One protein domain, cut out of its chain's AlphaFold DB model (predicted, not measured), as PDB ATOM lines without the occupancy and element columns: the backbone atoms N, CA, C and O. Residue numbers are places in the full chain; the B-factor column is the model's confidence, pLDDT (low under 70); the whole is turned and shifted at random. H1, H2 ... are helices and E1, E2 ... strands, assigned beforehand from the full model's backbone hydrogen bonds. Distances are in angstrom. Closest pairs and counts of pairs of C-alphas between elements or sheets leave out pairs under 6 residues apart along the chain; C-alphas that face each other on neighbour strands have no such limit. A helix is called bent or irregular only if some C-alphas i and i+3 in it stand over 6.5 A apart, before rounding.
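AT A GLANCE: This is residues 3 to 180 of the 180 residues of an uncharacterized protein of Vulcanisaeta moutnovskia (strain 768-28) (UniProt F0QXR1). A strongly twisted antiparallel sheet of seven strands makes the core; H2 covers part of one face, and H5 and the small strand pair E2 and E9 lie on that same side. A helical hairpin of H3 and H4 reaches away from one end of this body along the longest axis. The printed part has 178 residues, with five named helices and nine named strands in the order E1 E2 E3 E4 H1 E5 H2 E6 H3 H4 E7 E8 H5 E9; the class is mixed, helices and strands. The sheet is branched at E7, while E2 and E9 form a parallel sheet of two. The whole is compact, with a radius of gyration of the C-alphas of 16.4 A, yet elongated in outline, spanning 52 by 33 by 30 A.

IN THESE COORDINATES: The large sheet holds E1, residues 14 to 20, 20.3 A long, from C-alpha 14 at (-27.468, -19.561, -6.650); E3, 31 to 35; E4, 39 to 44, 16.4 A; E5, 63 to 68; E6, 96 to 102, 19.9 A; E7, 139 to 149, 24.6 A; and E8, 162 to 164. The small sheet is E2, 25 to 27, and E9, 177 to 179, with C-alpha 179 at (-30.111, -8.209, 8.585). The helices are H1, 59 to 62; H2, 82 to 93, 18.7 A; H3, 109 to 118; H4, 124 to 135, 16.5 A; and H5, 168 to 174. H3 is irregular: C-alphas 112 and 115 are 7.7 A apart.

HOW THE PARTS SIT: E6 and E7 are antiparallel, with N 99 and O 142 2.8 A apart. On the other side of E6 is E3, N 33 to O 100 2.8 A; E3 and E4 form a hairpin, N 34 to O 41 2.8 A; E1 is antiparallel to E4, N 17 to O 42 2.9 A. E7 bends by 81 degrees at residue 146; E5, N 147 to O 65 2.9 A, and E8, N 141 to O 162 2.8 A, lie on one side of it. H2 lies over E6 and E7 at a height over the sheet of 9.6 A. H2 touches H5, the C-alphas of Asn 86 and Ala 171 being closest at 5.7 A, at a steep tilt of 39 degrees, the same way. E2 and E9 are parallel, N 27 to O 178 2.8 A; the closest C-alphas of H5 and E9, Asn 169 and Arg 178, are 5.8 A apart. H1 is only just at the sheet's level, at 3.9 A. H3 and H4 touch, Ile 109 and Gln 131 having the closest C-alphas at 5.9 A, at a shallow tilt of 9 degrees, opposite ways; H4 only grazes the sheet with residues 130 to 134. Every O i to N i+4 pair is within hydrogen-bond range in H4, against 3 of 8 in H2, where 8 of 9 O i to N i+3 pairs are, 4 of 6 in H3 and 2 of 3 in H5; H1 is too short for such a pair.

THE WHOLE: The two C-alphas farthest apart, of Pro 56 and Gln 119, are 52.7 A apart. The printed part has no cut. The links E4 to H1, E5 to H2 and E7 to E8 are long. Mean pLDDT of the printed part is 81.3; residues 5 to 12, 80 to 84, 148, 150 to 152 and 157 to 159 are under 70.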
ATOM      1  N   THR A   3     -33.469 -23.141  -8.095       80.38
ATOM      2  CA  THR A   3     -32.021 -23.132  -8.357       80.38
ATOM      3  C   THR A   3     -31.751 -22.479  -9.703       80.38
ATOM      4  O   THR A   3     -32.284 -22.902 -10.727       80.38
ATOM      5  N   LEU A   4     -30.906 -21.453  -9.703       72.56
ATOM      6  CA  LEU A   4     -30.477 -20.752 -10.903       72.56
ATOM      7  C   LEU A   4     -28.998 -21.071 -11.156       72.56
ATOM      8  O   LEU A   4     -28.127 -20.728 -10.354       72.56
ATOM      9  N   SER A   5     -28.717 -21.703 -12.294       60.94
ATOM     10  CA  SER A   5     -27.362 -21.921 -12.797       60.94
ATOM     11  C   SER A   5     -27.251 -21.234 -14.150       60.94
ATOM     12  O   SER A   5     -27.835 -21.676 -15.134       60.94
ATOM     13  N   GLU A   6     -26.539 -20.114 -14.207       52.34
ATOM     14  CA  GLU A   6     -26.227 -19.467 -15.478       52.34
ATOM     15  C   GLU A   6     -24.726 -19.224 -15.588       52.34
ATOM     16  O   GLU A   6     -24.084 -18.685 -14.678       52.34
ATOM     17  N   GLY A   7     -24.173 -19.487 -16.775       43.28
ATOM     18  CA  GLY A   7     -22.806 -19.115 -17.156       43.28
ATOM     19  C   GLY A   7     -22.470 -17.615 -17.008       43.28
ATOM     20  O   GLY A   7     -21.312 -17.237 -17.166       43.28
ATOM     21  N   LEU A   8     -23.438 -16.757 -16.654       47.97
ATOM     22  CA  LEU A   8     -23.318 -15.308 -16.446       47.97
ATOM     23  C   LEU A   8     -23.043 -14.890 -14.982       47.97
ATOM     24  O   LEU A   8     -22.603 -13.757 -14.753       47.97
ATOM     25  N   ILE A   9     -23.228 -15.777 -13.993       52.00
ATOM     26  CA  ILE A   9     -23.050 -15.516 -12.545       52.00
ATOM     27  C   ILE A   9     -21.717 -16.106 -12.050       52.00
ATOM     28  O   ILE A   9     -21.674 -16.956 -11.169       52.00
ATOM     29  N   ARG A  10     -20.587 -15.730 -12.665       54.28
ATOM     30  CA  ARG A  10     -19.242 -16.264 -12.320       54.28
ATOM     31  C   ARG A  10     -19.166 -17.811 -12.217       54.28
ATOM     32  O   ARG A  10     -18.303 -18.314 -11.503       54.28
ATOM     33  N   ARG A  11     -20.036 -18.556 -12.919       61.03
ATOM     34  CA  ARG A  11     -20.168 -20.030 -12.838       61.03
ATOM     35  C   ARG A  11     -20.500 -20.568 -11.435       61.03
ATOM     36  O   ARG A  11     -20.059 -21.656 -11.082       61.03
ATOM     37  N   ARG A  12     -21.228 -19.807 -10.614       67.25
ATOM     38  CA  ARG A  12     -21.724 -20.281  -9.316       67.25
ATOM     39  C   ARG A  12     -23.234 -20.421  -9.363       67.25
ATOM     40  O   ARG A  12     -23.921 -19.499  -9.796       67.25
ATOM     41  N   GLU A  13     -23.715 -21.568  -8.909       76.94
ATOM     42  CA  GLU A  13     -25.134 -21.786  -8.666       76.94
ATOM     43  C   GLU A  13     -25.603 -20.868  -7.542       76.94
ATOM     44  O   GLU A  13     -24.875 -20.612  -6.577       76.94
ATOM     45  N   VAL A  14     -26.816 -20.352  -7.685       84.00
ATOM     46  CA  VAL A  14     -27.468 -19.561  -6.650       84.00
ATOM     47  C   VAL A  14     -28.876 -20.079  -6.414       84.00
ATOM     48  O   VAL A  14     -29.546 -20.578  -7.318       84.00
ATOM     49  N   TYR A  15     -29.319 -19.937  -5.177       87.75
ATOM     50  CA  TYR A  15     -30.615 -20.389  -4.709       87.75
ATOM     51  C   TYR A  15     -31.498 -19.181  -4.471       87.75
ATOM     52  O   TYR A  15     -31.069 -18.225  -3.818       87.75
ATOM     53  N   VAL A  16     -32.716 -19.232  -4.994       88.75
ATOM     54  CA  VAL A  16     -33.704 -18.169  -4.852       88.75
ATOM     55  C   VAL A  16     -34.895 -18.674  -4.050       88.75
ATOM     56  O   VAL A  16     -35.400 -19.778  -4.276       88.75
ATOM     57  N   TYR A  17     -35.337 -17.834  -3.125       91.06
ATOM     58  CA  TYR A  17     -36.477 -18.050  -2.246       91.06
ATOM     59  C   TYR A  17     -37.395 -16.839  -2.349       91.06
ATOM     60  O   TYR A  17     -36.897 -15.713  -2.364       91.06
ATOM     61  N   GLY A  18     -38.702 -17.059  -2.428       91.44
ATOM     62  CA  GLY A  18     -39.696 -15.993  -2.373       91.44
ATOM     63  C   GLY A  18     -40.540 -16.094  -1.121       91.44
ATOM     64  O   GLY A  18     -40.800 -17.194  -0.642       91.44
ATOM     65  N   PHE A  19     -40.958 -14.949  -0.601       92.00
ATOM     66  CA  PHE A  19     -41.793 -14.837   0.586       92.00
ATOM     67  C   PHE A  19     -42.773 -13.681   0.416       92.00
ATOM     68  O   PHE A  19     -42.397 -12.606  -0.062       92.00
ATOM     69  N   ARG A  20     -44.000 -13.860   0.900       88.06
ATOM     70  CA  ARG A  20     -44.982 -12.779   0.955       88.06
ATOM     71  C   ARG A  20     -44.599 -11.783   2.055       88.06
ATOM     72  O   ARG A  20     -44.330 -12.164   3.185       88.06
ATOM     73  N   SER A  21     -44.603 -10.487   1.766       78.81
ATOM     74  CA  SER A  21     -44.474  -9.452   2.807       78.81
ATOM     75  C   SER A  21     -45.805  -9.305   3.571       78.81
ATOM     76  O   SER A  21     -46.854  -9.315   2.921       78.81
ATOM     77  N   PRO A  22     -45.816  -9.154   4.914       72.50
ATOM     78  CA  PRO A  22     -44.676  -8.894   5.803       72.50
ATOM     79  C   PRO A  22     -44.167 -10.133   6.570       72.50
ATOM     80  O   PRO A  22     -44.014 -10.096   7.792       72.50
ATOM     81  N   THR A  23     -43.876 -11.251   5.899       82.69
ATOM     82  CA  THR A  23     -43.178 -12.369   6.551       82.69
ATOM     83  C   THR A  23     -41.762 -11.957   6.950       82.69
ATOM     84  O   THR A  23     -41.041 -11.374   6.150       82.69
ATOM     85  N   SER A  24     -41.363 -12.263   8.188       88.25
ATOM     86  CA  SER A  24     -40.033 -11.930   8.708       88.25
ATOM     87  C   SER A  24     -38.972 -12.902   8.187       88.25
ATOM     88  O   SER A  24     -39.008 -14.093   8.497       88.25
ATOM     89  N   VAL A  25     -38.019 -12.390   7.410       91.88
ATOM     90  CA  VAL A  25     -36.949 -13.155   6.762       91.88
ATOM     91  C   VAL A  25     -35.591 -12.562   7.121       91.88
ATOM     92  O   VAL A  25     -35.388 -11.343   7.108       91.88
ATOM     93  N   THR A  26     -34.634 -13.428   7.448       91.69
ATOM     94  CA  THR A  26     -33.282 -13.013   7.820       91.69
ATOM     95  C   THR A  26     -32.339 -12.973   6.620       91.69
ATOM     96  O   THR A  26     -32.261 -13.907   5.821       91.69
ATOM     97  N   VAL A  27     -31.565 -11.893   6.520       90.31
ATOM     98  CA  VAL A  27     -30.532 -11.698   5.496       90.31
ATOM     99  C   VAL A  27     -29.179 -11.752   6.183       90.31
ATOM    100  O   VAL A  27     -28.825 -10.857   6.946       90.31
ATOM    101  N   GLY A  28     -28.441 -12.830   5.934       88.56
ATOM    102  CA  GLY A  28     -27.099 -13.022   6.477       88.56
ATOM    103  C   GLY A  28     -26.016 -12.908   5.409       88.56
ATOM    104  O   GLY A  28     -26.276 -12.566   4.257       88.56
ATOM    105  N   LEU A  29     -24.787 -13.254   5.792       87.81
ATOM    106  CA  LEU A  29     -23.647 -13.278   4.874       87.81
ATOM    107  C   LEU A  29     -23.879 -14.229   3.693       87.81
ATOM    108  O   LEU A  29     -24.406 -15.332   3.855       87.81
ATOM    109  N   GLY A  30     -23.462 -13.796   2.503       83.88
ATOM    110  CA  GLY A  30     -23.636 -14.562   1.265       83.88
ATOM    111  C   GLY A  30     -25.072 -14.576   0.732       83.88
ATOM    112  O   GLY A  30     -25.363 -15.350  -0.182       83.88
ATOM    113  N   SER A  31     -25.954 -13.740   1.290       88.38
ATOM    114  CA  SER A  31     -27.321 -13.551   0.817       88.38
ATOM    115  C   SER A  31     -27.598 -12.098   0.448       88.38
ATOM    116  O   SER A  31     -27.081 -11.166   1.062       88.38
ATOM    117  N   ILE A  32     -28.455 -11.928  -0.551       90.00
ATOM    118  CA  ILE A  32     -28.961 -10.640  -1.013       90.00
ATOM    119  C   ILE A  32     -30.480 -10.731  -1.016       90.00
ATOM    120  O   ILE A  32     -31.041 -11.674  -1.574       90.00
ATOM    121  N   ALA A  33     -31.141  -9.757  -0.407       91.62
ATOM    122  CA  ALA A  33     -32.583  -9.616  -0.481       91.62
ATOM    123  C   ALA A  33     -32.973  -8.583  -1.529       91.62
ATOM    124  O   ALA A  33     -32.329  -7.547  -1.665       91.62
ATOM    125  N   LEU A  34     -34.070  -8.842  -2.216       91.12
ATOM    126  CA  LEU A  34     -34.850  -7.852  -2.926       91.12
ATOM    127  C   LEU A  34     -36.194  -7.729  -2.216       91.12
ATOM    128  O   LEU A  34     -36.903  -8.715  -2.043       91.12
ATOM    129  N   VAL A  35     -36.557  -6.511  -1.851       91.44
ATOM    130  CA  VAL A  35     -37.831  -6.188  -1.218       91.44
ATOM    131  C   VAL A  35     -38.623  -5.310  -2.165       91.44
ATOM    132  O   VAL A  35     -38.164  -4.241  -2.563       91.44
ATOM    133  N   THR A  36     -39.812  -5.774  -2.517       89.12
ATOM    134  CA  THR A  36     -40.801  -5.050  -3.316       89.12
ATOM    135  C   THR A  36     -42.121  -5.008  -2.552       89.12
ATOM    136  O   THR A  36     -42.260  -5.608  -1.483       89.12
ATOM    137  N   LYS A  37     -43.114  -4.301  -3.090       87.69
ATOM    138  CA  LYS A  37     -44.449  -4.279  -2.496       87.69
ATOM    139  C   LYS A  37     -45.065  -5.681  -2.527       87.69
ATOM    140  O   LYS A  37     -45.417  -6.183  -3.588       87.69
ATOM    141  N   GLY A  38     -45.206  -6.294  -1.355       86.56
ATOM    142  CA  GLY A  38     -45.866  -7.592  -1.182       86.56
ATOM    143  C   GLY A  38     -44.976  -8.823  -1.378       86.56
ATOM    144  O   GLY A  38     -45.390  -9.898  -0.960       86.56
ATOM    145  N   LEU A  39     -43.759  -8.681  -1.914       88.31
ATOM    146  CA  LEU A  39     -42.857  -9.801  -2.207       88.31
ATOM    147  C   LEU A  39     -41.425  -9.506  -1.749       88.31
ATOM    148  O   LEU A  39     -40.856  -8.450  -2.049       88.31
ATOM    149  N   ILE A  40     -40.834 -10.479  -1.062       91.50
ATOM    150  CA  ILE A  40     -39.431 -10.512  -0.656       91.50
ATOM    151  C   ILE A  40     -38.772 -11.685  -1.373       91.50
ATOM    152  O   ILE A  40     -39.205 -12.826  -1.226       91.50
ATOM    153  N   LEU A  41     -37.701 -11.422  -2.114       90.75
ATOM    154  CA  LEU A  41     -36.875 -12.458  -2.723       90.75
ATOM    155  C   LEU A  41     -35.519 -12.505  -2.037       90.75
ATOM    156  O   LEU A  41     -34.857 -11.480  -1.911       90.75
ATOM    157  N   ILE A  42     -35.067 -13.693  -1.651       90.94
ATOM    158  CA  ILE A  42     -33.712 -13.915  -1.152       90.94
ATOM    159  C   ILE A  42     -32.933 -14.718  -2.182       90.94
ATOM    160  O   ILE A  42     -33.336 -15.818  -2.544       90.94
ATOM    161  N   VAL A  43     -31.793 -14.189  -2.615       88.88
ATOM    162  CA  VAL A  43     -30.775 -14.929  -3.366       88.88
ATOM    163  C   VAL A  43     -29.648 -15.301  -2.413       88.88
ATOM    164  O   VAL A  43     -29.155 -14.455  -1.669       88.88
ATOM    165  N   SER A  44     -29.212 -16.555  -2.448       87.94
ATOM    166  CA  SER A  44     -28.118 -17.070  -1.624       87.94
ATOM    167  C   SER A  44     -27.150 -17.902  -2.458       87.94
ATOM    168  O   SER A  44     -27.566 -18.673  -3.321       87.94
ATOM    169  N   ALA A  45     -25.851 -17.779  -2.180       84.12
ATOM    170  CA  ALA A  45     -24.822 -18.610  -2.816       84.12
ATOM    171  C   ALA A  45     -24.819 -20.070  -2.318       84.12
ATOM    172  O   ALA A  45     -24.179 -20.927  -2.916       84.12
ATOM    173  N   ILE A  46     -25.510 -20.344  -1.210       85.00
ATOM    174  CA  ILE A  46     -25.667 -21.676  -0.616       85.00
ATOM    175  C   ILE A  46     -27.142 -21.935  -0.292       85.00
ATOM    176  O   ILE A  46     -27.875 -20.966  -0.043       85.00
ATOM    177  N   PRO A  47     -27.592 -23.202  -0.254       86.94
ATOM    178  CA  PRO A  47     -28.924 -23.536   0.227       86.94
ATOM    179  C   PRO A  47     -29.145 -22.995   1.643       86.94
ATOM    180  O   PRO A  47     -28.226 -22.980   2.465       86.94
ATOM    181  N   ARG A  48     -30.360 -22.537   1.929       85.69
ATOM    182  CA  ARG A  48     -30.756 -21.992   3.226       85.69
ATOM    183  C   ARG A  48     -32.105 -22.558   3.627       85.69
ATOM    184  O   ARG A  48     -32.948 -22.826   2.782       85.69
ATOM    185  N   SER A  49     -32.282 -22.699   4.932       84.94
ATOM    186  CA  SER A  49     -33.576 -22.971   5.541       84.94
ATOM    187  C   SER A  49     -34.085 -21.690   6.187       84.94
ATOM    188  O   SER A  49     -33.314 -20.963   6.820       84.94
ATOM    189  N   PHE A  50     -35.370 -21.414   6.011       85.62
ATOM    190  CA  PHE A  50     -36.043 -20.263   6.594       85.62
ATOM    191  C   PHE A  50     -37.211 -20.748   7.446       85.62
ATOM    192  O   PHE A  50     -37.933 -21.661   7.062       85.62
ATOM    193  N   ASN A  51     -37.454 -20.077   8.570       82.19
ATOM    194  CA  ASN A  51     -38.638 -20.311   9.408       82.19
ATOM    195  C   ASN A  51     -39.861 -19.532   8.880       82.19
ATOM    196  O   ASN A  51     -40.664 -19.018   9.654       82.19
ATOM    197  N   ALA A  52     -39.950 -19.372   7.562       83.12
ATOM    198  CA  ALA A  52     -40.911 -18.537   6.860       83.12
ATOM    199  C   ALA A  52     -41.567 -19.359   5.748       83.12
ATOM    200  O   ALA A  52     -40.904 -20.175   5.110       83.12
ATOM    201  N   GLN A  53     -42.860 -19.141   5.508       83.25
ATOM    202  CA  GLN A  53     -43.567 -19.831   4.434       83.25
ATOM    203  C   GLN A  53     -43.109 -19.286   3.076       83.25
ATOM    204  O   GLN A  53     -43.299 -18.103   2.789       83.25
ATOM    205  N   GLU A  54     -42.504 -20.149   2.258       84.88
ATOM    206  CA  GLU A  54     -42.096 -19.803   0.894       84.88
ATOM    207  C   GLU A  54     -43.317 -19.591  -0.015       84.88
ATOM    208  O   GLU A  54     -44.317 -20.307   0.065       84.88
ATOM    209  N   GLU A  55     -43.205 -18.621  -0.916       85.12
ATOM    210  CA  GLU A  55     -44.142 -18.367  -2.005       85.12
ATOM    211  C   GLU A  55     -43.593 -18.986  -3.305       85.12
ATOM    212  O   GLU A  55     -42.375 -18.961  -3.530       85.12
ATOM    213  N   PRO A  56     -44.442 -19.564  -4.177       84.06
ATOM    214  CA  PRO A  56     -44.003 -19.989  -5.501       84.06
ATOM    215  C   PRO A  56     -43.422 -18.802  -6.279       84.06
ATOM    216  O   PRO A  56     -44.052 -17.755  -6.391       84.06
ATOM    217  N   ILE A  57     -42.224 -18.988  -6.835       81.44
ATOM    218  CA  ILE A  57     -41.493 -17.958  -7.583       81.44
ATOM    219  C   ILE A  57     -41.234 -18.389  -9.021       81.44
ATOM    220  O   ILE A  57     -40.872 -19.535  -9.296       81.44
ATOM    221  N   SER A  58     -41.371 -17.438  -9.936       78.50
ATOM    222  CA  SER A  58     -40.983 -17.561 -11.335       78.50
ATOM    223  C   SER A  58     -39.580 -16.993 -11.570       78.50
ATOM    224  O   SER A  58     -39.069 -16.167 -10.811       78.50
ATOM    225  N   LEU A  59     -38.949 -17.383 -12.681       72.94
ATOM    226  CA  LEU A  59     -37.680 -16.778 -13.107       72.94
ATOM    227  C   LEU A  59     -37.811 -15.266 -13.327       72.94
ATOM    228  O   LEU A  59     -36.856 -14.525 -13.077       72.94
ATOM    229  N   ASN A  60     -38.991 -14.798 -13.736       74.44
ATOM    230  CA  ASN A  60     -39.217 -13.386 -14.006       74.44
ATOM    231  C   ASN A  60     -39.129 -12.517 -12.752       74.44
ATOM    232  O   ASN A  60     -38.688 -11.373 -12.840       74.44
ATOM    233  N   ASP A  61     -39.454 -13.082 -11.592       73.94
ATOM    234  CA  ASP A  61     -39.362 -12.384 -10.310       73.94
ATOM    235  C   ASP A  61     -37.896 -12.074  -9.957       73.94
ATOM    236  O   ASP A  61     -37.584 -11.079  -9.308       73.94
ATOM    237  N   THR A  62     -36.960 -12.885 -10.462       75.88
ATOM    238  CA  THR A  62     -35.516 -12.755 -10.197       75.88
ATOM    239  C   THR A  62     -34.788 -11.802 -11.152       75.88
ATOM    240  O   THR A  62     -33.716 -11.273 -10.821       75.88
ATOM    241  N   LEU A  63     -35.361 -11.562 -12.336       75.25
ATOM    242  CA  LEU A  63     -34.788 -10.734 -13.392       75.25
ATOM    243  C   LEU A  63     -35.455  -9.368 -13.404       75.25
ATOM    244  O   LEU A  63     -36.611  -9.227 -13.790       75.25
ATOM    245  N   ILE A  64     -34.698  -8.337 -13.032       76.00
ATOM    246  CA  ILE A  64     -35.262  -7.004 -12.838       76.00
ATOM    247  C   ILE A  64     -34.557  -6.012 -13.734       76.00
ATOM    248  O   ILE A  64     -33.332  -5.845 -13.708       76.00
ATOM    249  N   ARG A  65     -35.348  -5.284 -14.518       75.00
ATOM    250  CA  ARG A  65     -34.860  -4.088 -15.190       75.00
ATOM    251  C   ARG A  65     -35.148  -2.891 -14.305       75.00
ATOM    252  O   ARG A  65     -36.300  -2.549 -14.062       75.00
ATOM    253  N   GLY A  66     -34.094  -2.218 -13.858       73.50
ATOM    254  CA  GLY A  66     -34.260  -1.051 -13.004       73.50
ATOM    255  C   GLY A  66     -33.088  -0.087 -13.031       73.50
ATOM    256  O   GLY A  66     -31.978  -0.423 -13.458       73.50
ATOM    257  N   ARG A  67     -33.360   1.145 -12.591       77.81
ATOM    258  CA  ARG A  67     -32.358   2.204 -12.428       77.81
ATOM    259  C   ARG A  67     -32.106   2.429 -10.943       77.81
ATOM    260  O   ARG A  67     -33.043   2.685 -10.193       77.81
ATOM    261  N   VAL A  68     -30.835   2.385 -10.543       76.50
ATOM    262  CA  VAL A  68     -30.432   2.712  -9.171       76.50
ATOM    263  C   VAL A  68     -30.605   4.213  -8.933       76.50
ATOM    264  O   VAL A  68     -30.089   5.039  -9.695       76.50
ATOM    265  N   ARG A  69     -31.324   4.568  -7.871       78.25
ATOM    266  CA  ARG A  69     -31.582   5.944  -7.442       78.25
ATOM    267  C   ARG A  69     -30.631   6.299  -6.301       78.25
ATOM    268  O   ARG A  69     -30.796   5.854  -5.174       78.25
ATOM    269  N   ARG A  70     -29.630   7.128  -6.603       73.62
ATOM    270  CA  ARG A  70     -28.596   7.551  -5.639       73.62
ATOM    271  C   ARG A  70     -28.938   8.800  -4.839       73.62
ATOM    272  O   ARG A  70     -28.265   9.069  -3.859       73.62
ATOM    273  N   HIS A  71     -29.957   9.551  -5.247       76.69
ATOM    274  CA  HIS A  71     -30.352  10.782  -4.556       76.69
ATOM    275  C   HIS A  71     -30.802  10.532  -3.105       76.69
ATOM    276  O   HIS A  71     -30.706  11.421  -2.272       76.69
ATOM    277  N   PHE A  72     -31.224   9.304  -2.795       74.06
ATOM    278  CA  PHE A  72     -31.568   8.872  -1.441       74.06
ATOM    279  C   PHE A  72     -30.347   8.532  -0.574       74.06
ATOM    280  O   PHE A  72     -30.479   8.418   0.643       74.06
ATOM    281  N   CYS A  73     -29.166   8.357  -1.177       78.25
ATOM    282  CA  CYS A  73     -27.937   8.268  -0.412       78.25
ATOM    283  C   CYS A  73     -27.463   9.695  -0.080       78.25
ATOM    284  O   CYS A  73     -27.205  10.498  -0.978       78.25
ATOM    285  N   TRP A  74     -27.244   9.985   1.196       73.88
ATOM    286  CA  TRP A  74     -26.417  11.096   1.644       73.88
ATOM    287  C   TRP A  74     -25.035  11.029   0.999       73.88
ATOM    288  O   TRP A  74     -24.388   9.973   0.981       73.88
ATOM    289  N   ASP A  75     -24.635  12.153   0.402       71.25
ATOM    290  CA  ASP A  75     -23.403  12.295  -0.382       71.25
ATOM    291  C   ASP A  75     -23.246  11.215  -1.482       71.25
ATOM    292  O   ASP A  75     -22.151  10.834  -1.889       71.25
ATOM    293  N   GLY A  76     -24.363  10.645  -1.950       71.94
ATOM    294  CA  GLY A  76     -24.364   9.586  -2.958       71.94
ATOM    295  C   GLY A  76     -23.838   8.227  -2.475       71.94
ATOM    296  O   GLY A  76     -23.748   7.311  -3.298       71.94
ATOM    297  N   ASN A  77     -23.523   8.082  -1.180       72.75
ATOM    298  CA  ASN A  77     -22.831   6.909  -0.645       72.75
ATOM    299  C   ASN A  77     -23.499   6.254   0.582       72.75
ATOM    300  O   ASN A  77     -23.302   5.057   0.759       72.75
ATOM    301  N   PHE A  78     -24.284   6.964   1.410       75.56
ATOM    302  CA  PHE A  78     -24.804   6.428   2.690       75.56
ATOM    303  C   PHE A  78     -26.288   6.691   2.893       75.56
ATOM    304  O   PHE A  78     -26.765   7.755   2.539       75.56
ATOM    305  N   ILE A  79     -27.034   5.796   3.538       71.56
ATOM    306  CA  ILE A  79     -28.398   6.125   3.991       71.56
ATOM    307  C   ILE A  79     -28.306   6.745   5.377       71.56
ATOM    308  O   ILE A  79     -28.313   6.032   6.364       71.56
ATOM    309  N   TRP A  80     -28.192   8.059   5.476       64.38
ATOM    310  CA  TRP A  80     -28.112   8.801   6.740       64.38
ATOM    311  C   TRP A  80     -28.764  10.173   6.515       64.38
ATOM    312  O   TRP A  80     -28.689  10.645   5.380       64.38
ATOM    313  N   PRO A  81     -29.416  10.845   7.483       63.91
ATOM    314  CA  PRO A  81     -29.691  10.496   8.888       63.91
ATOM    315  C   PRO A  81     -30.842   9.472   9.072       63.91
ATOM    316  O   PRO A  81     -31.432   9.041   8.079       63.91
ATOM    317  N   PRO A  82     -31.186   9.067  10.318       60.53
ATOM    318  CA  PRO A  82     -32.262   8.107  10.619       60.53
ATOM    319  C   PRO A  82     -33.639   8.445  10.024       60.53
ATOM    320  O   PRO A  82     -34.457   7.559   9.802       60.53
ATOM    321  N   GLU A  83     -33.903   9.712   9.718       63.16
ATOM    322  CA  GLU A  83     -35.136  10.154   9.054       63.16
ATOM    323  C   GLU A  83     -35.279   9.551   7.645       63.16
ATOM    324  O   GLU A  83     -36.348   9.057   7.284       63.16
ATOM    325  N   ASN A  84     -34.172   9.457   6.895       69.00
ATOM    326  CA  ASN A  84     -34.138   8.837   5.563       69.00
ATOM    327  C   ASN A  84     -34.425   7.330   5.609       69.00
ATOM    328  O   ASN A  84     -34.810   6.728   4.609       69.00
ATOM    329  N   VAL A  85     -34.250   6.706   6.773       71.75
ATOM    330  CA  VAL A  85     -34.436   5.267   6.976       71.75
ATOM    331  C   VAL A  85     -35.919   4.933   7.072       71.75
ATOM    332  O   VAL A  85     -36.360   3.951   6.486       71.75
ATOM    333  N   ASN A  86     -36.712   5.783   7.731       74.56
ATOM    334  CA  ASN A  86     -38.169   5.632   7.760       74.56
ATOM    335  C   ASN A  86     -38.805   5.852   6.380       74.56
ATOM    336  O   ASN A  86     -39.832   5.249   6.090       74.56
ATOM    337  N   ALA A  87     -38.181   6.642   5.502       81.81
ATOM    338  CA  ALA A  87     -38.656   6.818   4.131       81.81
ATOM    339  C   ALA A  87     -38.551   5.535   3.279       81.81
ATOM    340  O   ALA A  87     -39.218   5.434   2.250       81.81
ATOM    341  N   LEU A  88     -37.758   4.536   3.695       84.56
ATOM    342  CA  LEU A  88     -37.597   3.282   2.950       84.56
ATOM    343  C   LEU A  88     -38.905   2.501   2.815       84.56
ATOM    344  O   LEU A  88     -39.150   1.931   1.753       84.56
ATOM    345  N   THR A  89     -39.754   2.498   3.847       85.12
ATOM    346  CA  THR A  89     -41.058   1.824   3.769       85.12
ATOM    347  C   THR A  89     -41.945   2.496   2.730       85.12
ATOM    348  O   THR A  89     -42.457   1.839   1.827       85.12
ATOM    349  N   THR A  90     -42.009   3.828   2.772       87.62
ATOM    350  CA  THR A  90     -42.786   4.637   1.831       87.62
ATOM    351  C   THR A  90     -42.307   4.465   0.390       87.62
ATOM    352  O   THR A  90     -43.119   4.459  -0.534       87.62
ATOM    353  N   LEU A  91     -40.997   4.300   0.169       88.06
ATOM    354  CA  LEU A  91     -40.446   4.037  -1.163       88.06
ATOM    355  C   LEU A  91     -40.938   2.705  -1.729       88.06
ATOM    356  O   LEU A  91     -41.341   2.661  -2.892       88.06
ATOM    357  N   VAL A  92     -40.947   1.648  -0.915       88.50
ATOM    358  CA  VAL A  92     -41.475   0.343  -1.333       88.50
ATOM    359  C   VAL A  92     -42.961   0.437  -1.662       88.50
ATOM    360  O   VAL A  92     -43.389  -0.029  -2.719       88.50
ATOM    361  N   ASP A  93     -43.738   1.125  -0.826       87.12
ATOM    362  CA  ASP A  93     -45.170   1.343  -1.068       87.12
ATOM    363  C   ASP A  93     -45.442   2.145  -2.349       87.12
ATOM    364  O   ASP A  93     -46.446   1.903  -3.029       87.12
ATOM    365  N   SER A  94     -44.516   3.044  -2.700       86.62
ATOM    366  CA  SER A  94     -44.525   3.860  -3.922       86.62
ATOM    367  C   SER A  94     -44.025   3.115  -5.169       86.62
ATOM    368  O   SER A  94     -43.908   3.721  -6.232       86.62
ATOM    369  N   GLY A  95     -43.713   1.818  -5.063       85.19
ATOM    370  CA  GLY A  95     -43.320   0.968  -6.193       85.19
ATOM    371  C   GLY A  95     -41.813   0.875  -6.453       85.19
ATOM    372  O   GLY A  95     -41.404   0.281  -7.452       85.19
ATOM    373  N   TYR A  96     -40.968   1.421  -5.575       88.31
ATOM    374  CA  TYR A  96     -39.529   1.157  -5.627       88.31
ATOM    375  C   TYR A  96     -39.207  -0.211  -5.015       88.31
ATOM    376  O   TYR A  96     -39.920  -0.718  -4.154       88.31
ATOM    377  N   ALA A  97     -38.091  -0.797  -5.433       89.31
ATOM    378  CA  ALA A  97     -37.516  -1.970  -4.795       89.31
ATOM    379  C   ALA A  97     -36.271  -1.601  -3.992       89.31
ATOM    380  O   ALA A  97     -35.501  -0.717  -4.381       89.31
ATOM    381  N   LEU A  98     -36.044  -2.329  -2.905       90.56
ATOM    382  CA  LEU A  98     -34.809  -2.270  -2.132       90.56
ATOM    383  C   LEU A  98     -34.006  -3.542  -2.379       90.56
ATOM    384  O   LEU A  98     -34.535  -4.637  -2.241       90.56
ATOM    385  N   VAL A  99     -32.729  -3.405  -2.708       90.06
ATOM    386  CA  VAL A  99     -31.769  -4.513  -2.740       90.06
ATOM    387  C   VAL A  99     -30.878  -4.396  -1.523       90.06
ATOM    388  O   VAL A  99     -30.193  -3.389  -1.372       90.06
ATOM    389  N   ILE A 100     -30.896  -5.397  -0.655       91.19
ATOM    390  CA  ILE A 100     -30.232  -5.378   0.645       91.19
ATOM    391  C   ILE A 100     -29.184  -6.483   0.670       91.19
ATOM    392  O   ILE A 100     -29.493  -7.643   0.414       91.19
ATOM    393  N   GLU A 101     -27.953  -6.138   1.012       89.81
ATOM    394  CA  GLU A 101     -26.845  -7.084   1.117       89.81
ATOM    395  C   GLU A 101     -26.114  -6.872   2.438       89.81
ATOM    396  O   GLU A 101     -25.813  -5.741   2.815       89.81
ATOM    397  N   ARG A 102     -25.786  -7.961   3.134       89.12
ATOM    398  CA  ARG A 102     -24.886  -7.901   4.285       89.12
ATOM    399  C   ARG A 102     -23.445  -8.081   3.824       89.12
ATOM    400  O   ARG A 102     -23.112  -9.084   3.195       89.12
ATOM    401  N   LEU A 103     -22.578  -7.156   4.215       87.69
ATOM    402  CA  LEU A 103     -21.142  -7.269   4.000       87.69
ATOM    403  C   LEU A 103     -20.481  -8.118   5.087       87.69
ATOM    404  O   LEU A 103     -20.853  -8.068   6.255       87.69
ATOM    405  N   ASP A 104     -19.437  -8.848   4.700       87.25
ATOM    406  CA  ASP A 104     -18.562  -9.559   5.643       87.25
ATOM    407  C   ASP A 104     -17.754  -8.585   6.511       87.25
ATOM    408  O   ASP A 104     -17.525  -8.816   7.695       87.25
ATOM    409  N   LYS A 105     -17.341  -7.453   5.928       88.00
ATOM    410  CA  LYS A 105     -16.522  -6.447   6.609       88.00
ATOM    411  C   LYS A 105     -17.024  -5.037   6.319       88.00
ATOM    412  O   LYS A 105     -17.348  -4.738   5.164       88.00
ATOM    413  N   PRO A 106     -17.045  -4.147   7.326       85.94
ATOM    414  CA  PRO A 106     -17.354  -2.745   7.100       85.94
ATOM    415  C   PRO A 106     -16.248  -2.103   6.248       85.94
ATOM    416  O   PRO A 106     -15.060  -2.351   6.486       85.94
ATOM    417  N   PRO A 107     -16.586  -1.255   5.266       85.12
ATOM    418  CA  PRO A 107     -15.577  -0.476   4.568       85.12
ATOM    419  C   PRO A 107     -14.982   0.588   5.501       85.12
ATOM    420  O   PRO A 107     -15.590   1.006   6.487       85.12
ATOM    421  N   ASN A 108     -13.771   1.041   5.181       86.12
ATOM    422  CA  ASN A 108     -13.076   2.058   5.965       86.12
ATOM    423  C   ASN A 108     -13.634   3.454   5.635       86.12
ATOM    424  O   ASN A 108     -13.204   4.086   4.665       86.12
ATOM    425  N   ILE A 109     -14.591   3.927   6.439       85.06
ATOM    426  CA  ILE A 109     -15.299   5.197   6.210       85.06
ATOM    427  C   ILE A 109     -14.350   6.381   6.362       85.06
ATOM    428  O   ILE A 109     -14.395   7.319   5.568       85.06
ATOM    429  N   ILE A 110     -13.426   6.297   7.322       84.00
ATOM    430  CA  ILE A 110     -12.394   7.315   7.542       84.00
ATOM    431  C   ILE A 110     -11.581   7.518   6.265       84.00
ATOM    432  O   ILE A 110     -11.377   8.650   5.836       84.00
ATOM    433  N   ARG A 111     -11.163   6.433   5.602       85.81
ATOM    434  CA  ARG A 111     -10.425   6.512   4.336       85.81
ATOM    435  C   ARG A 111     -11.267   7.119   3.213       85.81
ATOM    436  O   ARG A 111     -10.720   7.897   2.435       85.81
ATOM    437  N   ILE A 112     -12.555   6.780   3.131       83.75
ATOM    438  CA  ILE A 112     -13.476   7.308   2.107       83.75
ATOM    439  C   ILE A 112     -13.639   8.829   2.261       83.75
ATOM    440  O   ILE A 112     -13.553   9.556   1.275       83.75
ATOM    441  N   TYR A 113     -13.792   9.315   3.495       82.12
ATOM    442  CA  TYR A 113     -14.108  10.721   3.782       82.12
ATOM    443  C   TYR A 113     -12.929  11.593   4.188       82.12
ATOM    444  O   TYR A 113     -13.108  12.798   4.365       82.12
ATOM    445  N   ARG A 114     -11.717  11.038   4.295       84.50
ATOM    446  CA  ARG A 114     -10.525  11.766   4.757       84.50
ATOM    447  C   ARG A 114     -10.346  13.109   4.055       84.50
ATOM    448  O   ARG A 114     -10.046  14.104   4.701       84.50
ATOM    449  N   ARG A 115     -10.556  13.147   2.735       85.50
ATOM    450  CA  ARG A 115     -10.435  14.377   1.942       85.50
ATOM    451  C   ARG A 115     -11.456  15.436   2.362       85.50
ATOM    452  O   ARG A 115     -11.073  16.585   2.533       85.50
ATOM    453  N   LEU A 116     -12.715  15.047   2.544       82.94
ATOM    454  CA  LEU A 116     -13.799  15.960   2.910       82.94
ATOM    455  C   LEU A 116     -13.640  16.479   4.347       82.94
ATOM    456  O   LEU A 116     -13.893  17.652   4.601       82.94
ATOM    457  N   VAL A 117     -13.134  15.642   5.258       84.56
ATOM    458  CA  VAL A 117     -12.778  16.056   6.625       84.56
ATOM    459  C   VAL A 117     -11.615  17.048   6.612       84.56
ATOM    460  O   VAL A 117     -11.711  18.107   7.223       84.56
ATOM    461  N   ASN A 118     -10.545  16.757   5.865       86.56
ATOM    462  CA  ASN A 118      -9.389  17.653   5.750       86.56
ATOM    463  C   ASN A 118      -9.751  19.013   5.128       86.56
ATOM    464  O   ASN A 118      -9.097  20.008   5.416       86.56
ATOM    465  N   GLN A 119     -10.773  19.052   4.271       88.31
ATOM    466  CA  GLN A 119     -11.302  20.278   3.668       88.31
ATOM    467  C   GLN A 119     -12.299  21.020   4.576       88.31
ATOM    468  O   GLN A 119     -12.829  22.049   4.171       88.31
ATOM    469  N   GLY A 120     -12.588  20.503   5.775       81.69
ATOM    470  CA  GLY A 120     -13.546  21.098   6.710       81.69
ATOM    471  C   GLY A 120     -15.014  20.971   6.286       81.69
ATOM    472  O   GLY A 120     -15.878  21.575   6.913       81.69
ATOM    473  N   LEU A 121     -15.317  20.185   5.246       83.50
ATOM    474  CA  LEU A 121     -16.676  20.030   4.709       83.50
ATOM    475  C   LEU A 121     -17.545  19.107   5.572       83.50
ATOM    476  O   LEU A 121     -18.769  19.210   5.554       83.50
ATOM    477  N   ILE A 122     -16.922  18.194   6.320       82.69
ATOM    478  CA  ILE A 122     -17.595  17.268   7.235       82.69
ATOM    479  C   ILE A 122     -16.811  17.216   8.548       82.69
ATOM    480  O   ILE A 122     -15.582  17.130   8.548       82.69
ATOM    481  N   ARG A 123     -17.521  17.225   9.679       85.50
ATOM    482  CA  ARG A 123     -16.909  17.083  11.006       85.50
ATOM    483  C   ARG A 123     -16.386  15.658  11.206       85.50
ATOM    484  O   ARG A 123     -17.073  14.689  10.888       85.50
ATOM    485  N   ALA A 124     -15.200  15.522  11.796       84.88
ATOM    486  CA  ALA A 124     -14.601  14.216  12.091       84.88
ATOM    487  C   ALA A 124     -15.506  13.340  12.980       84.88
ATOM    488  O   ALA A 124     -15.637  12.143  12.738       84.88
ATOM    489  N   GLU A 125     -16.192  13.951  13.948       87.38
ATOM    490  CA  GLU A 125     -17.167  13.286  14.819       87.38
ATOM    491  C   GLU A 125     -18.296  12.604  14.027       87.38
ATOM    492  O   GLU A 125     -18.642  11.457  14.297       87.38
ATOM    493  N   THR A 126     -18.820  13.260  12.983       83.69
ATOM    494  CA  THR A 126     -19.850  12.678  12.110       83.69
ATOM    495  C   THR A 126     -19.358  11.387  11.458       83.69
ATOM    496  O   THR A 126     -20.089  10.401  11.409       83.69
ATOM    497  N   ILE A 127     -18.101  11.359  11.006       83.81
ATOM    498  CA  ILE A 127     -17.496  10.170  10.394       83.81
ATOM    499  C   ILE A 127     -17.316   9.041  11.411       83.81
ATOM    500  O   ILE A 127     -17.575   7.884  11.078       83.81
ATOM    501  N   LEU A 128     -16.913   9.357  12.644       85.44
ATOM    502  CA  LEU A 128     -16.782   8.364  13.714       85.44
ATOM    503  C   LEU A 128     -18.138   7.743  14.073       85.44
ATOM    504  O   LEU A 128     -18.237   6.521  14.178       85.44
ATOM    505  N   ASN A 129     -19.192   8.557  14.158       84.31
ATOM    506  CA  ASN A 129     -20.551   8.079  14.413       84.31
ATOM    507  C   ASN A 129     -21.053   7.159  13.289       84.31
ATOM    508  O   ASN A 129     -21.605   6.091  13.557       84.31
ATOM    509  N   ILE A 130     -20.802   7.523  12.027       81.38
ATOM    510  CA  ILE A 130     -21.137   6.683  10.866       81.38
ATOM    511  C   ILE A 130     -20.356   5.359  10.912       81.38
ATOM    512  O   ILE A 130     -20.936   4.290  10.726       81.38
ATOM    513  N   GLN A 131     -19.051   5.407  11.193       85.69
ATOM    514  CA  GLN A 131     -18.202   4.217  11.295       85.69
ATOM    515  C   GLN A 131     -18.689   3.259  12.392       85.69
ATOM    516  O   GLN A 131     -18.725   2.050  12.158       85.69
ATOM    517  N   ALA A 132     -19.082   3.787  13.555       84.06
ATOM    518  CA  ALA A 132     -19.629   3.001  14.659       84.06
ATOM    519  C   ALA A 132     -20.982   2.364  14.304       84.06
ATOM    520  O   ALA A 132     -21.231   1.209  14.636       84.06
ATOM    521  N   ALA A 133     -21.844   3.078  13.578       79.50
ATOM    522  CA  ALA A 133     -23.136   2.544  13.152       79.50
ATOM    523  C   ALA A 133     -23.014   1.411  12.116       79.50
ATOM    524  O   ALA A 133     -23.897   0.557  12.029       79.50
ATOM    525  N   ILE A 134     -21.949   1.414  11.311       83.88
ATOM    526  CA  ILE A 134     -21.719   0.440  10.232       83.88
ATOM    527  C   ILE A 134     -20.920  -0.772  10.712       83.88
ATOM    528  O   ILE A 134     -21.049  -1.847  10.133       83.88
ATOM    529  N   SER A 135     -20.093  -0.630  11.748       83.19
ATOM    530  CA  SER A 135     -19.166  -1.685  12.171       83.19
ATOM    531  C   SER A 135     -19.853  -2.956  12.674       83.19
ATOM    532  O   SER A 135     -19.306  -4.039  12.486       83.19
ATOM    533  N   THR A 136     -21.038  -2.846  13.279       82.00
ATOM    534  CA  THR A 136     -21.776  -3.982  13.856       82.00
ATOM    535  C   THR A 136     -22.533  -4.798  12.811       82.00
ATOM    536  O   THR A 136     -22.606  -6.021  12.906       82.00
ATOM    537  N   THR A 137     -23.131  -4.135  11.821       85.62
ATOM    538  CA  THR A 137     -23.984  -4.770  10.803       85.62
ATOM    539  C   THR A 137     -23.823  -4.040   9.466       85.62
ATOM    540  O   THR A 137     -24.718  -3.297   9.046       85.62
ATOM    541  N   PRO A 138     -22.665  -4.179   8.793       88.25
ATOM    542  CA  PRO A 138     -22.401  -3.437   7.570       88.25
ATOM    543  C   PRO A 138     -23.347  -3.923   6.472       88.25
ATOM    544  O   PRO A 138     -23.273  -5.063   6.016       88.25
ATOM    545  N   THR A 139     -24.261  -3.049   6.069       89.31
ATOM    546  CA  THR A 139     -25.372  -3.383   5.182       89.31
ATOM    547  C   THR A 139     -25.330  -2.473   3.969       89.31
ATOM    548  O   THR A 139     -25.148  -1.271   4.086       89.31
ATOM    549  N   LEU A 140     -25.507  -3.007   2.774       88.44
ATOM    550  CA  LEU A 140     -25.707  -2.221   1.569       88.44
ATOM    551  C   LEU A 140     -27.190  -2.207   1.227       88.44
ATOM    552  O   LEU A 140     -27.852  -3.235   1.316       88.44
ATOM    553  N   VAL A 141     -27.699  -1.048   0.821       89.19
ATOM    554  CA  VAL A 141     -29.075  -0.867   0.364       89.19
ATOM    555  C   VAL A 141     -29.063  -0.119  -0.965       89.19
ATOM    556  O   VAL A 141     -28.684   1.049  -1.050       89.19
ATOM    557  N   GLY A 142     -29.459  -0.799  -2.033       87.44
ATOM    558  CA  GLY A 142     -29.713  -0.210  -3.342       87.44
ATOM    559  C   GLY A 142     -31.193   0.106  -3.504       87.44
ATOM    560  O   GLY A 142     -32.023  -0.780  -3.352       87.44
ATOM    561  N   ILE A 143     -31.530   1.347  -3.849       87.62
ATOM    562  CA  ILE A 143     -32.909   1.743  -4.162       87.62
ATOM    563  C   ILE A 143     -33.082   1.711  -5.674       87.62
ATOM    564  O   ILE A 143     -32.321   2.352  -6.406       87.62
ATOM    565  N   ILE A 144     -34.068   0.956  -6.143       86.56
ATOM    566  CA  ILE A 144     -34.263   0.660  -7.556       86.56
ATOM    567  C   ILE A 144     -35.672   1.051  -7.964       86.56
ATOM    568  O   ILE A 144     -36.654   0.652  -7.354       86.56
ATOM    569  N   GLU A 145     -35.771   1.814  -9.041       85.25
ATOM    570  CA  GLU A 145     -37.032   1.997  -9.749       85.25
ATOM    571  C   GLU A 145     -37.252   0.789 -10.662       85.25
ATOM    572  O   GLU A 145     -36.524   0.623 -11.651       85.25
ATOM    573  N   VAL A 146     -38.190  -0.083 -10.289       77.94
ATOM    574  CA  VAL A 146     -38.522  -1.286 -11.059       77.94
ATOM    575  C   VAL A 146     -39.309  -0.865 -12.291       77.94
ATOM    576  O   VAL A 146     -40.367  -0.257 -12.180       77.94
ATOM    577  N   ARG A 147     -38.775  -1.166 -13.476       76.50
ATOM    578  CA  ARG A 147     -39.461  -0.895 -14.748       76.50
ATOM    579  C   ARG A 147     -40.238  -2.102 -15.245       76.50
ATOM    580  O   ARG A 147     -41.289  -1.936 -15.842       76.50
ATOM    581  N   GLU A 148     -39.683  -3.293 -15.039       69.88
ATOM    582  CA  GLU A 148     -40.242  -4.553 -15.521       69.88
ATOM    583  C   GLU A 148     -39.618  -5.724 -14.746       69.88
ATOM    584  O   GLU A 148     -38.410  -5.709 -14.464       69.88
ATOM    585  N   LEU A 149     -40.440  -6.727 -14.428       72.75
ATOM    586  CA  LEU A 149     -40.019  -8.053 -13.970       72.75
ATOM    587  C   LEU A 149     -39.972  -8.981 -15.194       72.75
ATOM    588  O   LEU A 149     -40.909  -8.988 -15.987       72.75
ATOM    589  N   GLY A 150     -38.896  -9.745 -15.376       65.69
ATOM    590  CA  GLY A 150     -38.817 -10.776 -16.420       65.69
ATOM    591  C   GLY A 150     -37.670 -10.680 -17.411       65.69
ATOM    592  O   GLY A 150     -37.168 -11.704 -17.867       65.69
ATOM    593  N   ARG A 151     -37.204  -9.476 -17.750       66.56
ATOM    594  CA  ARG A 151     -36.117  -9.291 -18.726       66.56
ATOM    595  C   ARG A 151     -35.142  -8.227 -18.240       66.56
ATOM    596  O   ARG A 151     -35.356  -7.032 -18.427       66.56
ATOM    597  N   GLY A 152     -34.046  -8.640 -17.603       68.50
ATOM    598  CA  GLY A 152     -33.101  -7.690 -17.017       68.50
ATOM    599  C   GLY A 152     -31.842  -8.312 -16.429       68.50
ATOM    600  O   GLY A 152     -31.549  -9.487 -16.634       68.50
ATOM    601  N   LYS A 153     -31.076  -7.495 -15.694       71.12
ATOM    602  CA  LYS A 153     -29.970  -8.013 -14.883       71.12
ATOM    603  C   LYS A 153     -30.572  -8.700 -13.659       71.12
ATOM    604  O   LYS A 153     -31.533  -8.181 -13.093       71.12
ATOM    605  N   PRO A 154     -30.013  -9.831 -13.225       73.25
ATOM    606  CA  PRO A 154     -30.492 -10.457 -12.011       73.25
ATOM    607  C   PRO A 154     -30.172  -9.544 -10.819       73.25
ATOM    608  O   PRO A 154     -29.123  -8.883 -10.799       73.25
ATOM    609  N   PHE A 155     -31.075  -9.470  -9.839       77.75
ATOM    610  CA  PHE A 155     -30.980  -8.421  -8.817       77.75
ATOM    611  C   PHE A 155     -29.762  -8.533  -7.894       77.75
ATOM    612  O   PHE A 155     -29.310  -7.544  -7.324       77.75
ATOM    613  N   TRP A 156     -29.152  -9.712  -7.810       73.75
ATOM    614  CA  TRP A 156     -27.902  -9.927  -7.080       73.75
ATOM    615  C   TRP A 156     -26.683  -9.242  -7.748       73.75
ATOM    616  O   TRP A 156     -25.582  -9.278  -7.206       73.75
ATOM    617  N   ARG A 157     -26.845  -8.610  -8.926       67.31
ATOM    618  CA  ARG A 157     -25.762  -7.994  -9.719       67.31
ATOM    619  C   ARG A 157     -25.935  -6.487  -9.961       67.31
ATOM    620  O   ARG A 157     -25.518  -5.973 -11.008       67.31
ATOM    621  N   PHE A 158     -26.529  -5.752  -9.019       67.94
ATOM    622  CA  PHE A 158     -26.672  -4.297  -9.141       67.94
ATOM    623  C   PHE A 158     -25.436  -3.533  -8.635       67.94
ATOM    624  O   PHE A 158     -25.042  -3.671  -7.480       67.94
ATOM    625  N   PRO A 159     -24.807  -2.690  -9.476       62.66
ATOM    626  CA  PRO A 159     -23.688  -1.876  -9.037       62.66
ATOM    627  C   PRO A 159     -24.179  -0.690  -8.201       62.66
ATOM    628  O   PRO A 159     -25.185  -0.064  -8.536       62.66
ATOM    629  N   ARG A 160     -23.362  -0.299  -7.214       73.00
ATOM    630  CA  ARG A 160     -23.416   0.997  -6.511       73.00
ATOM    631  C   ARG A 160     -24.599   1.222  -5.533       73.00
ATOM    632  O   ARG A 160     -25.277   2.246  -5.663       73.00
ATOM    633  N   PRO A 161     -24.812   0.336  -4.545       81.25
ATOM    634  CA  PRO A 161     -25.742   0.577  -3.437       81.25
ATOM    635  C   PRO A 161     -25.234   1.655  -2.458       81.25
ATOM    636  O   PRO A 161     -24.048   1.992  -2.462       81.25
ATOM    637  N   CYS A 162     -26.131   2.185  -1.622       86.12
ATOM    638  CA  CYS A 162     -25.775   3.027  -0.482       86.12
ATOM    639  C   CYS A 162     -25.323   2.144   0.691       86.12
ATOM    640  O   CYS A 162     -25.890   1.076   0.916       86.12
ATOM    641  N   LEU A 163     -24.373   2.604   1.494       86.31
ATOM    642  CA  LEU A 163     -24.014   1.959   2.747       86.31
ATOM    643  C   LEU A 163     -24.982   2.361   3.862       86.31
ATOM    644  O   LEU A 163     -25.319   3.529   4.046       86.31
ATOM    645  N   ALA A 164     -25.433   1.363   4.597       79.44
ATOM    646  CA  ALA A 164     -26.363   1.452   5.697       79.44
ATOM    647  C   ALA A 164     -25.784   0.680   6.892       79.44
ATOM    648  O   ALA A 164     -25.199  -0.394   6.754       79.44
ATOM    649  N   GLY A 165     -25.888   1.268   8.077       81.00
ATOM    650  CA  GLY A 165     -25.498   0.609   9.319       81.00
ATOM    651  C   GLY A 165     -26.655  -0.147   9.964       81.00
ATOM    652  O   GLY A 165     -27.728  -0.306   9.384       81.00
ATOM    653  N   GLN A 166     -26.469  -0.524  11.225       79.69
ATOM    654  CA  GLN A 166     -27.462  -1.250  12.024       79.69
ATOM    655  C   GLN A 166     -28.835  -0.566  12.118       79.69
ATOM    656  O   GLN A 166     -29.851  -1.240  12.247       79.69
ATOM    657  N   TYR A 167     -28.901   0.767  12.041       79.38
ATOM    658  CA  TYR A 167     -30.154   1.515  12.194       79.38
ATOM    659  C   TYR A 167     -31.175   1.191  11.097       79.38
ATOM    660  O   TYR A 167     -32.376   1.350  11.312       79.38
ATOM    661  N   VAL A 168     -30.719   0.711   9.932       84.88
ATOM    662  CA  VAL A 168     -31.617   0.368   8.826       84.88
ATOM    663  C   VAL A 168     -32.496  -0.831   9.169       84.88
ATOM    664  O   VAL A 168     -33.620  -0.913   8.679       84.88
ATOM    665  N   ASN A 169     -32.051  -1.699  10.087       86.38
ATOM    666  CA  ASN A 169     -32.815  -2.867  10.518       86.38
ATOM    667  C   ASN A 169     -34.187  -2.504  11.084       86.38
ATOM    668  O   ASN A 169     -35.122  -3.270  10.878       86.38
ATOM    669  N   ASN A 170     -34.354  -1.348  11.732       84.12
ATOM    670  CA  ASN A 170     -35.665  -0.938  12.240       84.12
ATOM    671  C   ASN A 170     -36.667  -0.683  11.105       84.12
ATOM    672  O   ASN A 170     -37.827  -1.074  11.215       84.12
ATOM    673  N   ALA A 171     -36.234  -0.060  10.004       86.31
ATOM    674  CA  ALA A 171     -37.092   0.132   8.834       86.31
ATOM    675  C   ALA A 171     -37.276  -1.161   8.040       86.31
ATOM    676  O   ALA A 171     -38.393  -1.471   7.638       86.31
ATOM    677  N   LEU A 172     -36.212  -1.946   7.863       89.25
ATOM    678  CA  LEU A 172     -36.299  -3.229   7.169       89.25
ATOM    679  C   LEU A 172     -37.209  -4.215   7.906       89.25
ATOM    680  O   LEU A 172     -37.967  -4.928   7.260       89.25
ATOM    681  N   SER A 173     -37.216  -4.206   9.242       88.75
ATOM    682  CA  SER A 173     -38.070  -5.105  10.030       88.75
ATOM    683  C   SER A 173     -39.552  -4.823   9.784       88.75
ATOM    684  O   SER A 173     -40.345  -5.758   9.727       88.75
ATOM    685  N   LYS A 174     -39.929  -3.554   9.556       88.25
ATOM    686  CA  LYS A 174     -41.295  -3.184   9.137       88.25
ATOM    687  C   LYS A 174     -41.651  -3.739   7.754       88.25
ATOM    688  O   LYS A 174     -42.821  -3.957   7.473       88.25
ATOM    689  N   LEU A 175     -40.646  -3.978   6.913       89.06
ATOM    690  CA  LEU A 175     -40.773  -4.601   5.595       89.06
ATOM    691  C   LEU A 175     -40.622  -6.131   5.634       89.06
ATOM    692  O   LEU A 175     -40.503  -6.746   4.579       89.06
ATOM    693  N   GLY A 176     -40.586  -6.747   6.822       89.94
ATOM    694  CA  GLY A 176     -40.388  -8.190   6.970       89.94
ATOM    695  C   GLY A 176     -38.943  -8.650   6.750       89.94
ATOM    696  O   GLY A 176     -38.701  -9.830   6.536       89.94
ATOM    697  N   VAL A 177     -37.950  -7.762   6.803       91.38
ATOM    698  CA  VAL A 177     -36.541  -8.127   6.599       91.38
ATOM    699  C   VAL A 177     -35.686  -7.768   7.803       91.38
ATOM    700  O   VAL A 177     -35.715  -6.646   8.298       91.38
ATOM    701  N   ARG A 178     -34.844  -8.700   8.246       91.44
ATOM    702  CA  ARG A 178     -33.864  -8.456   9.310       91.44
ATOM    703  C   ARG A 178     -32.465  -8.847   8.858       91.44
ATOM    704  O   ARG A 178     -32.231 -10.003   8.518       91.44
ATOM    705  N   VAL A 179     -31.516  -7.916   8.899       90.12
ATOM    706  CA  VAL A 179     -30.111  -8.209   8.585       90.12
ATOM    707  C   VAL A 179     -29.408  -8.711   9.847       90.12
ATOM    708  O   VAL A 179     -29.432  -8.025  10.873       90.12
ATOM    709  N   VAL A 180     -28.818  -9.913   9.780       88.12
ATOM    710  CA  VAL A 180     -28.258 -10.661  10.933       88.12
ATOM    711  C   VAL A 180     -26.852 -11.149  10.718       88.12
ATOM    712  O   VAL A 180     -26.489 -11.453   9.559       88.12
TER     713      VAL A 180